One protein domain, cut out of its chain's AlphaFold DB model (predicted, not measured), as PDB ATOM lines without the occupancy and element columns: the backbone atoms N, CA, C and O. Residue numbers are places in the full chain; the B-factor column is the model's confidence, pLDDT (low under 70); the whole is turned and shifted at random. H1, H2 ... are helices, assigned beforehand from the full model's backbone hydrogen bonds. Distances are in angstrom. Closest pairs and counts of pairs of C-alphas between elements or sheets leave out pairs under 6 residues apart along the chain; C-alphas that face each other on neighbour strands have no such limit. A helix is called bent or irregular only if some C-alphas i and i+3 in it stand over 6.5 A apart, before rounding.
ATOM      1  N   GLU A   6     362.349 299.534 319.037       92.00
ATOM      2  CA  GLU A   6     363.482 299.684 318.110       92.00
ATOM      3  C   GLU A   6     363.046 300.083 316.694       92.00
ATOM      4  O   GLU A   6     363.671 300.933 316.058       92.00
ATOM      5  N   ALA A   7     361.955 299.492 316.193       94.12
ATOM      6  CA  ALA A   7     361.419 299.853 314.888       94.12
ATOM      7  C   ALA A   7     360.883 301.291 314.897       94.12
ATOM      8  O   ALA A   7     361.139 302.035 313.955       94.12
ATOM      9  N   LEU A   8     360.211 301.705 315.976       93.75
ATOM     10  CA  LEU A   8     359.687 303.060 316.124       93.75
ATOM     11  C   LEU A   8     360.807 304.109 316.091       93.75
ATOM     12  O   LEU A   8     360.698 305.090 315.359       93.75
ATOM     13  N   GLU A   9     361.909 303.872 316.807       94.12
ATOM     14  CA  GLU A   9     363.096 304.737 316.762       94.12
ATOM     15  C   GLU A   9     363.699 304.830 315.355       94.12
ATOM     16  O   GLU A   9     364.089 305.909 314.895       94.12
ATOM     17  N   SER A  10     363.750 303.702 314.639       96.19
ATOM     18  CA  SER A  10     364.222 303.671 313.255       96.19
ATOM     19  C   SER A  10     363.338 304.525 312.346       96.19
ATOM     20  O   SER A  10     363.858 305.324 311.565       96.19
ATOM     21  N   GLU A  11     362.017 304.414 312.469       96.56
ATOM     22  CA  GLU A  11     361.088 305.206 311.663       96.56
ATOM     23  C   GLU A  11     361.144 306.704 311.999       96.56
ATOM     24  O   GLU A  11     361.126 307.535 311.091       96.56
ATOM     25  N   ILE A  12     361.315 307.073 313.273       94.69
ATOM     26  CA  ILE A  12     361.547 308.470 313.682       94.69
ATOM     27  C   ILE A  12     362.842 309.007 313.050       94.69
ATOM     28  O   ILE A  12     362.882 310.136 312.553       94.69
ATOM     29  N   CYS A  13     363.905 308.199 313.000       95.75
ATOM     30  CA  CYS A  13     365.145 308.583 312.328       95.75
ATOM     31  C   CYS A  13     364.979 308.741 310.809       95.75
ATOM     32  O   CYS A  13     365.568 309.659 310.233       95.75
ATOM     33  N   LYS A  14     364.179 307.887 310.160       97.00
ATOM     34  CA  LYS A  14     363.869 308.004 308.725       97.00
ATOM     35  C   LYS A  14     363.076 309.273 308.430       97.00
ATOM     36  O   LYS A  14     363.429 309.991 307.496       97.00
ATOM     37  N   LEU A  15     362.076 309.586 309.260       97.06
ATOM     38  CA  LEU A  15     361.306 310.825 309.160       97.06
ATOM     39  C   LEU A  15     362.226 312.050 309.205       97.06
ATOM     40  O   LEU A  15     362.108 312.931 308.361       97.06
ATOM     41  N   ARG A  16     363.211 312.070 310.112       96.69
ATOM     42  CA  ARG A  16     364.194 313.163 310.182       96.69
ATOM     43  C   ARG A  16     364.945 313.361 308.869       96.69
ATOM     44  O   ARG A  16     365.052 314.493 308.407       96.69
ATOM     45  N   GLY A  17     365.456 312.281 308.280       96.25
ATOM     46  CA  GLY A  17     366.173 312.350 307.005       96.25
ATOM     47  C   GLY A  17     365.286 312.859 305.869       96.25
ATOM     48  O   GLY A  17     365.697 313.740 305.119       96.25
ATOM     49  N   LEU A  18     364.046 312.368 305.791       97.19
ATOM     50  CA  LEU A  18     363.071 312.809 304.793       97.19
ATOM     51  C   LEU A  18     362.771 314.307 304.910       97.19
ATOM     52  O   LEU A  18     362.839 315.029 303.920       97.19
ATOM     53  N   LEU A  19     362.488 314.793 306.117       96.75
ATOM     54  CA  LEU A  19     362.182 316.206 306.342       96.75
ATOM     55  C   LEU A  19     363.384 317.113 306.047       96.75
ATOM     56  O   LEU A  19     363.195 318.213 305.541       96.75
ATOM     57  N   GLN A  20     364.611 316.659 306.318       95.25
ATOM     58  CA  GLN A  20     365.824 317.393 305.939       95.25
ATOM     59  C   GLN A  20     365.965 317.522 304.419       95.25
ATOM     60  O   GLN A  20     366.343 318.586 303.941       95.25
ATOM     61  N   MET A  21     365.642 316.468 303.665       94.94
ATOM     62  CA  MET A  21     365.648 316.522 302.201       94.94
ATOM     63  C   MET A  21     364.567 317.474 301.677       94.94
ATOM     64  O   MET A  21     364.859 318.362 300.886       94.94
ATOM     65  N   LEU A  22     363.335 317.358 302.183       94.94
ATOM     66  CA  LEU A  22     362.227 318.227 301.771       94.94
ATOM     67  C   LEU A  22     362.465 319.695 302.130       94.94
ATOM     68  O   LEU A  22     362.102 320.577 301.365       94.94
ATOM     69  N   HIS A  23     363.104 319.981 303.263       94.44
ATOM     70  CA  HIS A  23     363.411 321.352 303.668       94.44
ATOM     71  C   HIS A  23     364.258 322.105 302.629       94.44
ATOM     72  O   HIS A  23     364.058 323.309 302.409       94.44
ATOM     73  N   GLU A  24     365.186 321.388 301.994       90.56
ATOM     74  CA  GLU A  24     366.036 321.917 300.932       90.56
ATOM     75  C   GLU A  24     365.326 321.886 299.575       90.56
ATOM     76  O   GLU A  24     365.265 322.918 298.911       90.56
ATOM     77  N   ASP A  25     364.762 320.738 299.186       91.38
ATOM     78  CA  ASP A  25     364.326 320.494 297.805       91.38
ATOM     79  C   ASP A  25     362.855 320.871 297.541       91.38
ATOM     80  O   ASP A  25     362.513 321.285 296.434       91.38
ATOM     81  N   GLN A  26     361.963 320.690 298.523       92.75
ATOM     82  CA  GLN A  26     360.499 320.802 298.373       92.75
ATOM     83  C   GLN A  26     359.830 321.273 299.686       92.75
ATOM     84  O   GLN A  26     359.141 320.509 300.371       92.75
ATOM     85  N   PRO A  27     360.058 322.531 300.100       92.38
ATOM     86  CA  PRO A  27     359.577 323.063 301.381       92.38
ATOM     87  C   PRO A  27     358.055 323.153 301.492       92.38
ATOM     88  O   PRO A  27     357.511 323.209 302.590       92.38
ATOM     89  N   ASP A  28     357.382 323.245 300.352       94.06
ATOM     90  CA  ASP A  28     355.953 323.450 300.194       94.06
ATOM     91  C   ASP A  28     355.154 322.221 300.627       94.06
ATOM     92  O   ASP A  28     354.053 322.373 301.146       94.06
ATOM     93  N   VAL A  29     355.738 321.027 300.504       96.00
ATOM     94  CA  VAL A  29     355.108 319.759 300.912       96.00
ATOM     95  C   VAL A  29     355.594 319.251 302.274       96.00
ATOM     96  O   VAL A  29     355.135 318.211 302.744       96.00
ATOM     97  N   LEU A  30     356.536 319.950 302.917       96.25
ATOM     98  CA  LEU A  30     357.193 319.485 304.142       96.25
ATOM     99  C   LEU A  30     356.200 319.231 305.286       96.25
ATOM    100  O   LEU A  30     356.295 318.205 305.961       96.25
ATOM    101  N   GLU A  31     355.244 320.139 305.485       95.94
ATOM    102  CA  GLU A  31     354.225 320.029 306.539       95.94
ATOM    103  C   GLU A  31     353.252 318.878 306.274       95.94
ATOM    104  O   GLU A  31     353.001 318.065 307.162       95.94
ATOM    105  N   ASP A  32     352.774 318.740 305.037       97.69
ATOM    106  CA  ASP A  32     351.838 317.678 304.664       97.69
ATOM    107  C   ASP A  32     352.476 316.289 304.839       97.69
ATOM    108  O   ASP A  32     351.869 315.358 305.381       97.69
ATOM    109  N   VAL A  33     353.740 316.144 304.424       97.31
ATOM    110  CA  VAL A  33     354.496 314.896 304.596       97.31
ATOM    111  C   VAL A  33     354.742 314.603 306.075       97.31
ATOM    112  O   VAL A  33     354.618 313.444 306.491       97.31
ATOM    113  N   PHE A  34     355.062 315.632 306.864       98.06
ATOM    114  CA  PHE A  34     355.222 315.526 308.311       98.06
ATOM    115  C   PHE A  34     353.946 315.003 308.976       98.06
ATOM    116  O   PHE A  34     353.994 313.984 309.670       98.06
ATOM    117  N   GLU A  35     352.803 315.651 308.738       98.00
ATOM    118  CA  GLU A  35     351.523 315.271 309.338       98.00
ATOM    119  C   GLU A  35     351.133 313.836 308.971       98.00
ATOM    120  O   GLU A  35     350.766 313.044 309.848       98.00
ATOM    121  N   PHE A  36     351.295 313.468 307.697       97.75
ATOM    122  CA  PHE A  36     351.021 312.116 307.223       97.75
ATOM    123  C   PHE A  36     351.890 311.065 307.934       97.75
ATOM    124  O   PHE A  36     351.372 310.056 308.425       97.75
ATOM    125  N   HIS A  37     353.203 311.293 308.035       97.75
ATOM    126  CA  HIS A  37     354.113 310.328 308.660       97.75
ATOM    127  C   HIS A  37     353.871 310.210 310.163       97.75
ATOM    128  O   HIS A  37     353.804 309.096 310.679       97.75
ATOM    129  N   VAL A  38     353.674 311.324 310.871       97.56
ATOM    130  CA  VAL A  38     353.371 311.297 312.309       97.56
ATOM    131  C   VAL A  38     352.051 310.571 312.574       97.56
ATOM    132  O   VAL A  38     351.984 309.729 313.473       97.56
ATOM    133  N   GLY A  39     351.020 310.824 311.762       97.25
ATOM    134  CA  GLY A  39     349.754 310.092 311.827       97.25
ATOM    135  C   GLY A  39     349.936 308.585 311.614       97.25
ATOM    136  O   GLY A  39     349.375 307.777 312.362       97.25
ATOM    137  N   SER A  40     350.775 308.197 310.650       96.06
ATOM    138  CA  SER A  40     351.125 306.796 310.398       96.06
ATOM    139  C   SER A  40     351.846 306.153 311.590       96.06
ATOM    140  O   SER A  40     351.454 305.066 312.022       96.06
ATOM    141  N   LEU A  41     352.829 306.833 312.189       96.31
ATOM    142  CA  LEU A  41     353.563 306.346 313.365       96.31
ATOM    143  C   LEU A  41     352.645 306.139 314.573       96.31
ATOM    144  O   LEU A  41     352.721 305.111 315.244       96.31
ATOM    145  N   ILE A  42     351.743 307.086 314.834       96.56
ATOM    146  CA  ILE A  42     350.759 306.984 315.922       96.56
ATOM    147  C   ILE A  42     349.809 305.804 315.679       96.56
ATOM    148  O   ILE A  42     349.557 305.015 316.587       96.56
ATOM    149  N   SER A  43     349.327 305.636 314.446       96.12
ATOM    150  CA  SER A  43     348.394 304.557 314.087       96.12
ATOM    151  C   SER A  43     349.008 303.157 314.212       96.12
ATOM    152  O   SER A  43     348.286 302.178 314.397       96.12
ATOM    153  N   HIS A  44     350.337 303.059 314.136       96.06
ATOM    154  CA  HIS A  44     351.089 301.807 314.214       96.06
ATOM    155  C   HIS A  44     351.909 301.667 315.504       96.06
ATOM    156  O   HIS A  44     352.740 300.767 315.599       96.06
ATOM    157  N   SER A  45     351.688 302.503 316.519       94.56
ATOM    158  CA  SER A  45     352.346 302.389 317.829       94.56
ATOM    159  C   SER A  45     351.333 302.176 318.950       94.56
ATOM    160  O   SER A  45     350.156 302.529 318.834       94.56
ATOM    161  N   SER A  46     351.777 301.551 320.043       94.00
ATOM    162  CA  SER A  46     350.948 301.426 321.241       94.00
ATOM    163  C   SER A  46     350.687 302.812 321.858       94.00
ATOM    164  O   SER A  46     351.549 303.692 321.768       94.00
ATOM    165  N   PRO A  47     349.532 303.025 322.518       93.94
ATOM    166  CA  PRO A  47     349.165 304.322 323.097       93.94
ATOM    167  C   PRO A  47     350.210 304.931 324.041       93.94
ATOM    168  O   PRO A  47     350.344 306.149 324.109       93.94
ATOM    169  N   GLU A  48     350.982 304.091 324.735       94.38
ATOM    170  CA  GLU A  48     352.071 304.510 325.627       94.38
ATOM    171  C   GLU A  48     353.184 305.289 324.898       94.38
ATOM    172  O   GLU A  48     353.794 306.180 325.485       94.38
ATOM    173  N   HIS A  49     353.395 305.030 323.603       94.62
ATOM    174  CA  HIS A  49     354.397 305.714 322.786       94.62
ATOM    175  C   HIS A  49     353.847 306.962 322.084       94.62
ATOM    176  O   HIS A  49     354.619 307.753 321.550       94.62
ATOM    177  N   HIS A  50     352.530 307.199 322.079       96.12
ATOM    178  CA  HIS A  50     351.939 308.302 321.305       96.12
ATOM    179  C   HIS A  50     352.416 309.678 321.769       96.12
ATOM    180  O   HIS A  50     352.612 310.572 320.947       96.12
ATOM    181  N   GLY A  51     352.577 309.865 323.082       96.62
ATOM    182  CA  GLY A  51     353.124 311.104 323.640       96.62
ATOM    183  C   GLY A  51     354.561 311.331 323.177       96.62
ATOM    184  O   GLY A  51     354.878 312.391 322.651       96.62
ATOM    185  N   TYR A  52     355.388 310.290 323.290       95.50
ATOM    186  CA  TYR A  52     356.781 310.304 322.854       95.50
ATOM    187  C   TYR A  52     356.923 310.637 321.360       95.50
ATOM    188  O   TYR A  52     357.636 311.571 321.005       95.50
ATOM    189  N   VAL A  53     356.166 309.952 320.495       96.44
ATOM    190  CA  VAL A  53     356.165 310.184 319.039       96.44
ATOM    191  C   VAL A  53     355.841 311.640 318.711       96.44
ATOM    192  O   VAL A  53     356.543 312.254 317.911       96.44
ATOM    193  N   ARG A  54     354.799 312.213 319.334       97.31
ATOM    194  CA  ARG A  54     354.411 313.611 319.094       97.31
ATOM    195  C   ARG A  54     355.506 314.582 319.517       97.31
ATOM    196  O   ARG A  54     355.845 315.457 318.727       97.31
ATOM    197  N   THR A  55     356.062 314.412 320.715       97.50
ATOM    198  CA  THR A  55     357.121 315.289 321.227       97.50
ATOM    199  C   THR A  55     358.354 315.242 320.330       97.50
ATOM    200  O   THR A  55     358.776 316.281 319.828       97.50
ATOM    201  N   CYS A  56     358.871 314.047 320.026       96.31
ATOM    202  CA  CYS A  56     360.048 313.907 319.170       96.31
ATOM    203  C   CYS A  56     359.817 314.466 317.763       96.31
ATOM    204  O   CYS A  56     360.691 315.136 317.216       96.31
ATOM    205  N   ALA A  57     358.647 314.220 317.172       96.56
ATOM    206  CA  ALA A  57     358.318 314.746 315.854       96.56
ATOM    207  C   ALA A  57     358.242 316.285 315.851       96.56
ATOM    208  O   ALA A  57     358.791 316.924 314.957       96.56
ATOM    209  N   GLN A  58     357.615 316.893 316.862       97.50
ATOM    210  CA  GLN A  58     357.496 318.352 316.972       97.50
ATOM    211  C   GLN A  58     358.851 319.035 317.196       97.50
ATOM    212  O   GLN A  58     359.155 320.024 316.528       97.50
ATOM    213  N   GLU A  59     359.683 318.498 318.088       97.75
ATOM    214  CA  GLU A  59     361.044 318.997 318.328       97.75
ATOM    215  C   GLU A  59     361.913 318.891 317.068       97.75
ATOM    216  O   GLU A  59     362.654 319.816 316.717       97.75
ATOM    217  N   MET A  60     361.784 317.778 316.345       96.38
ATOM    218  CA  MET A  60     362.475 317.549 315.082       96.38
ATOM    219  C   MET A  60     362.046 318.555 314.011       96.38
ATOM    220  O   MET A  60     362.909 319.165 313.381       96.38
ATOM    221  N   LEU A  61     360.742 318.776 313.830       97.19
ATOM    222  CA  LEU A  61     360.220 319.749 312.870       97.19
ATOM    223  C   LEU A  61     360.696 321.170 313.193       97.19
ATOM    224  O   LEU A  61     361.144 321.890 312.302       97.19
ATOM    225  N   ALA A  62     360.658 321.563 314.469       97.00
ATOM    226  CA  ALA A  62     361.170 322.856 314.915       97.00
ATOM    227  C   ALA A  62     362.668 323.016 314.610       97.00
ATOM    228  O   ALA A  62     363.090 324.063 314.123       97.00
ATOM    229  N   THR A  63     363.456 321.961 314.840       96.56
ATOM    230  CA  THR A  63     364.892 321.946 314.531       96.56
ATOM    231  C   THR A  63     365.141 322.111 313.035       96.56
ATOM    232  O   THR A  63     365.989 322.905 312.642       96.56
ATOM    233  N   ILE A  64     364.393 321.392 312.195       94.81
ATOM    234  CA  ILE A  64     364.554 321.432 310.737       94.81
ATOM    235  C   ILE A  64     364.164 322.800 310.180       94.81
ATOM    236  O   ILE A  64     364.928 323.369 309.412       94.81
ATOM    237  N   ARG A  65     363.045 323.378 310.629       93.38
ATOM    238  CA  ARG A  65     362.617 324.731 310.226       93.38
ATOM    239  C   ARG A  65     363.620 325.827 310.609       93.38
ATOM    240  O   ARG A  65     363.608 326.895 310.006       93.38
ATOM    241  N   ALA A  66     364.449 325.593 311.626       94.56
ATOM    242  CA  ALA A  66     365.489 326.529 312.045       94.56
ATOM    243  C   ALA A  66     366.783 326.413 311.216       94.56
ATOM    244  O   ALA A  66     367.681 327.244 311.377       94.56
ATOM    245  N   LEU A  67     366.913 325.396 310.353       92.06
ATOM    246  CA  LEU A  67     368.095 325.231 309.515       92.06
ATOM    247  C   LEU A  67     368.157 326.326 308.437       92.06
ATOM    248  O   LEU A  67     367.136 326.710 307.865       92.06
TER     249      LEU A  67
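This is residues 6 to 67 of the 88 residues of an uncharacterized protein of Stenotrophomonas sp. 169 (UniProt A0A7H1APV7). Three helices make a well-formed up-and-down bundle, each running against the one before it, with H1, H2 and H3 side by side in a triangle and tight turns at the ends. The printed part has 62 residues with three named helices, H1, H2 and H3 in order, and no named strand: all helix. It is compact, radius of gyration of the C-alphas 11.3 A, and elongated, spanning 33 by 17 by 16 A.

H1, residues 6 to 25, begins at C-alpha 6 (363.482, 299.684, 318.110) and is 29.1 A long. H2, residues 30 to 43, is 20.0 A long. H3, residues 47 to 65, is 27.6 A long and ends at C-alpha 65 (362.617, 324.731, 310.226). H3 is only just irregular: C-alphas 48 and 51 are 7.0 A apart.

H1 and H2, a helical hairpin, touch at a shallow tilt of 10 degrees, opposite ways; their closest C-alphas, of Leu 22 and Leu 30, are 5.7 A apart. H2 and H3, also a hairpin, touch at a shallow tilt of 14 degrees, opposite ways, closest at the C-alphas of Ile 42 and His 50, 5.7 A. H1 and H3 touch, the same way at 24 degrees, a shallow tilt, closest at the C-alphas of Gln 20 and Ile 64, 6.4 A. In H2 every O i to N i+4 pair is within hydrogen-bond range; in H1 15 of 16 are, in H3 13 of 15.

The C-alphas farthest apart, of Asp 25 and Glu 48, are 34.3 A apart. The printed part has no cut, both links are tight, and no printed residue is under 70 in pLDDT.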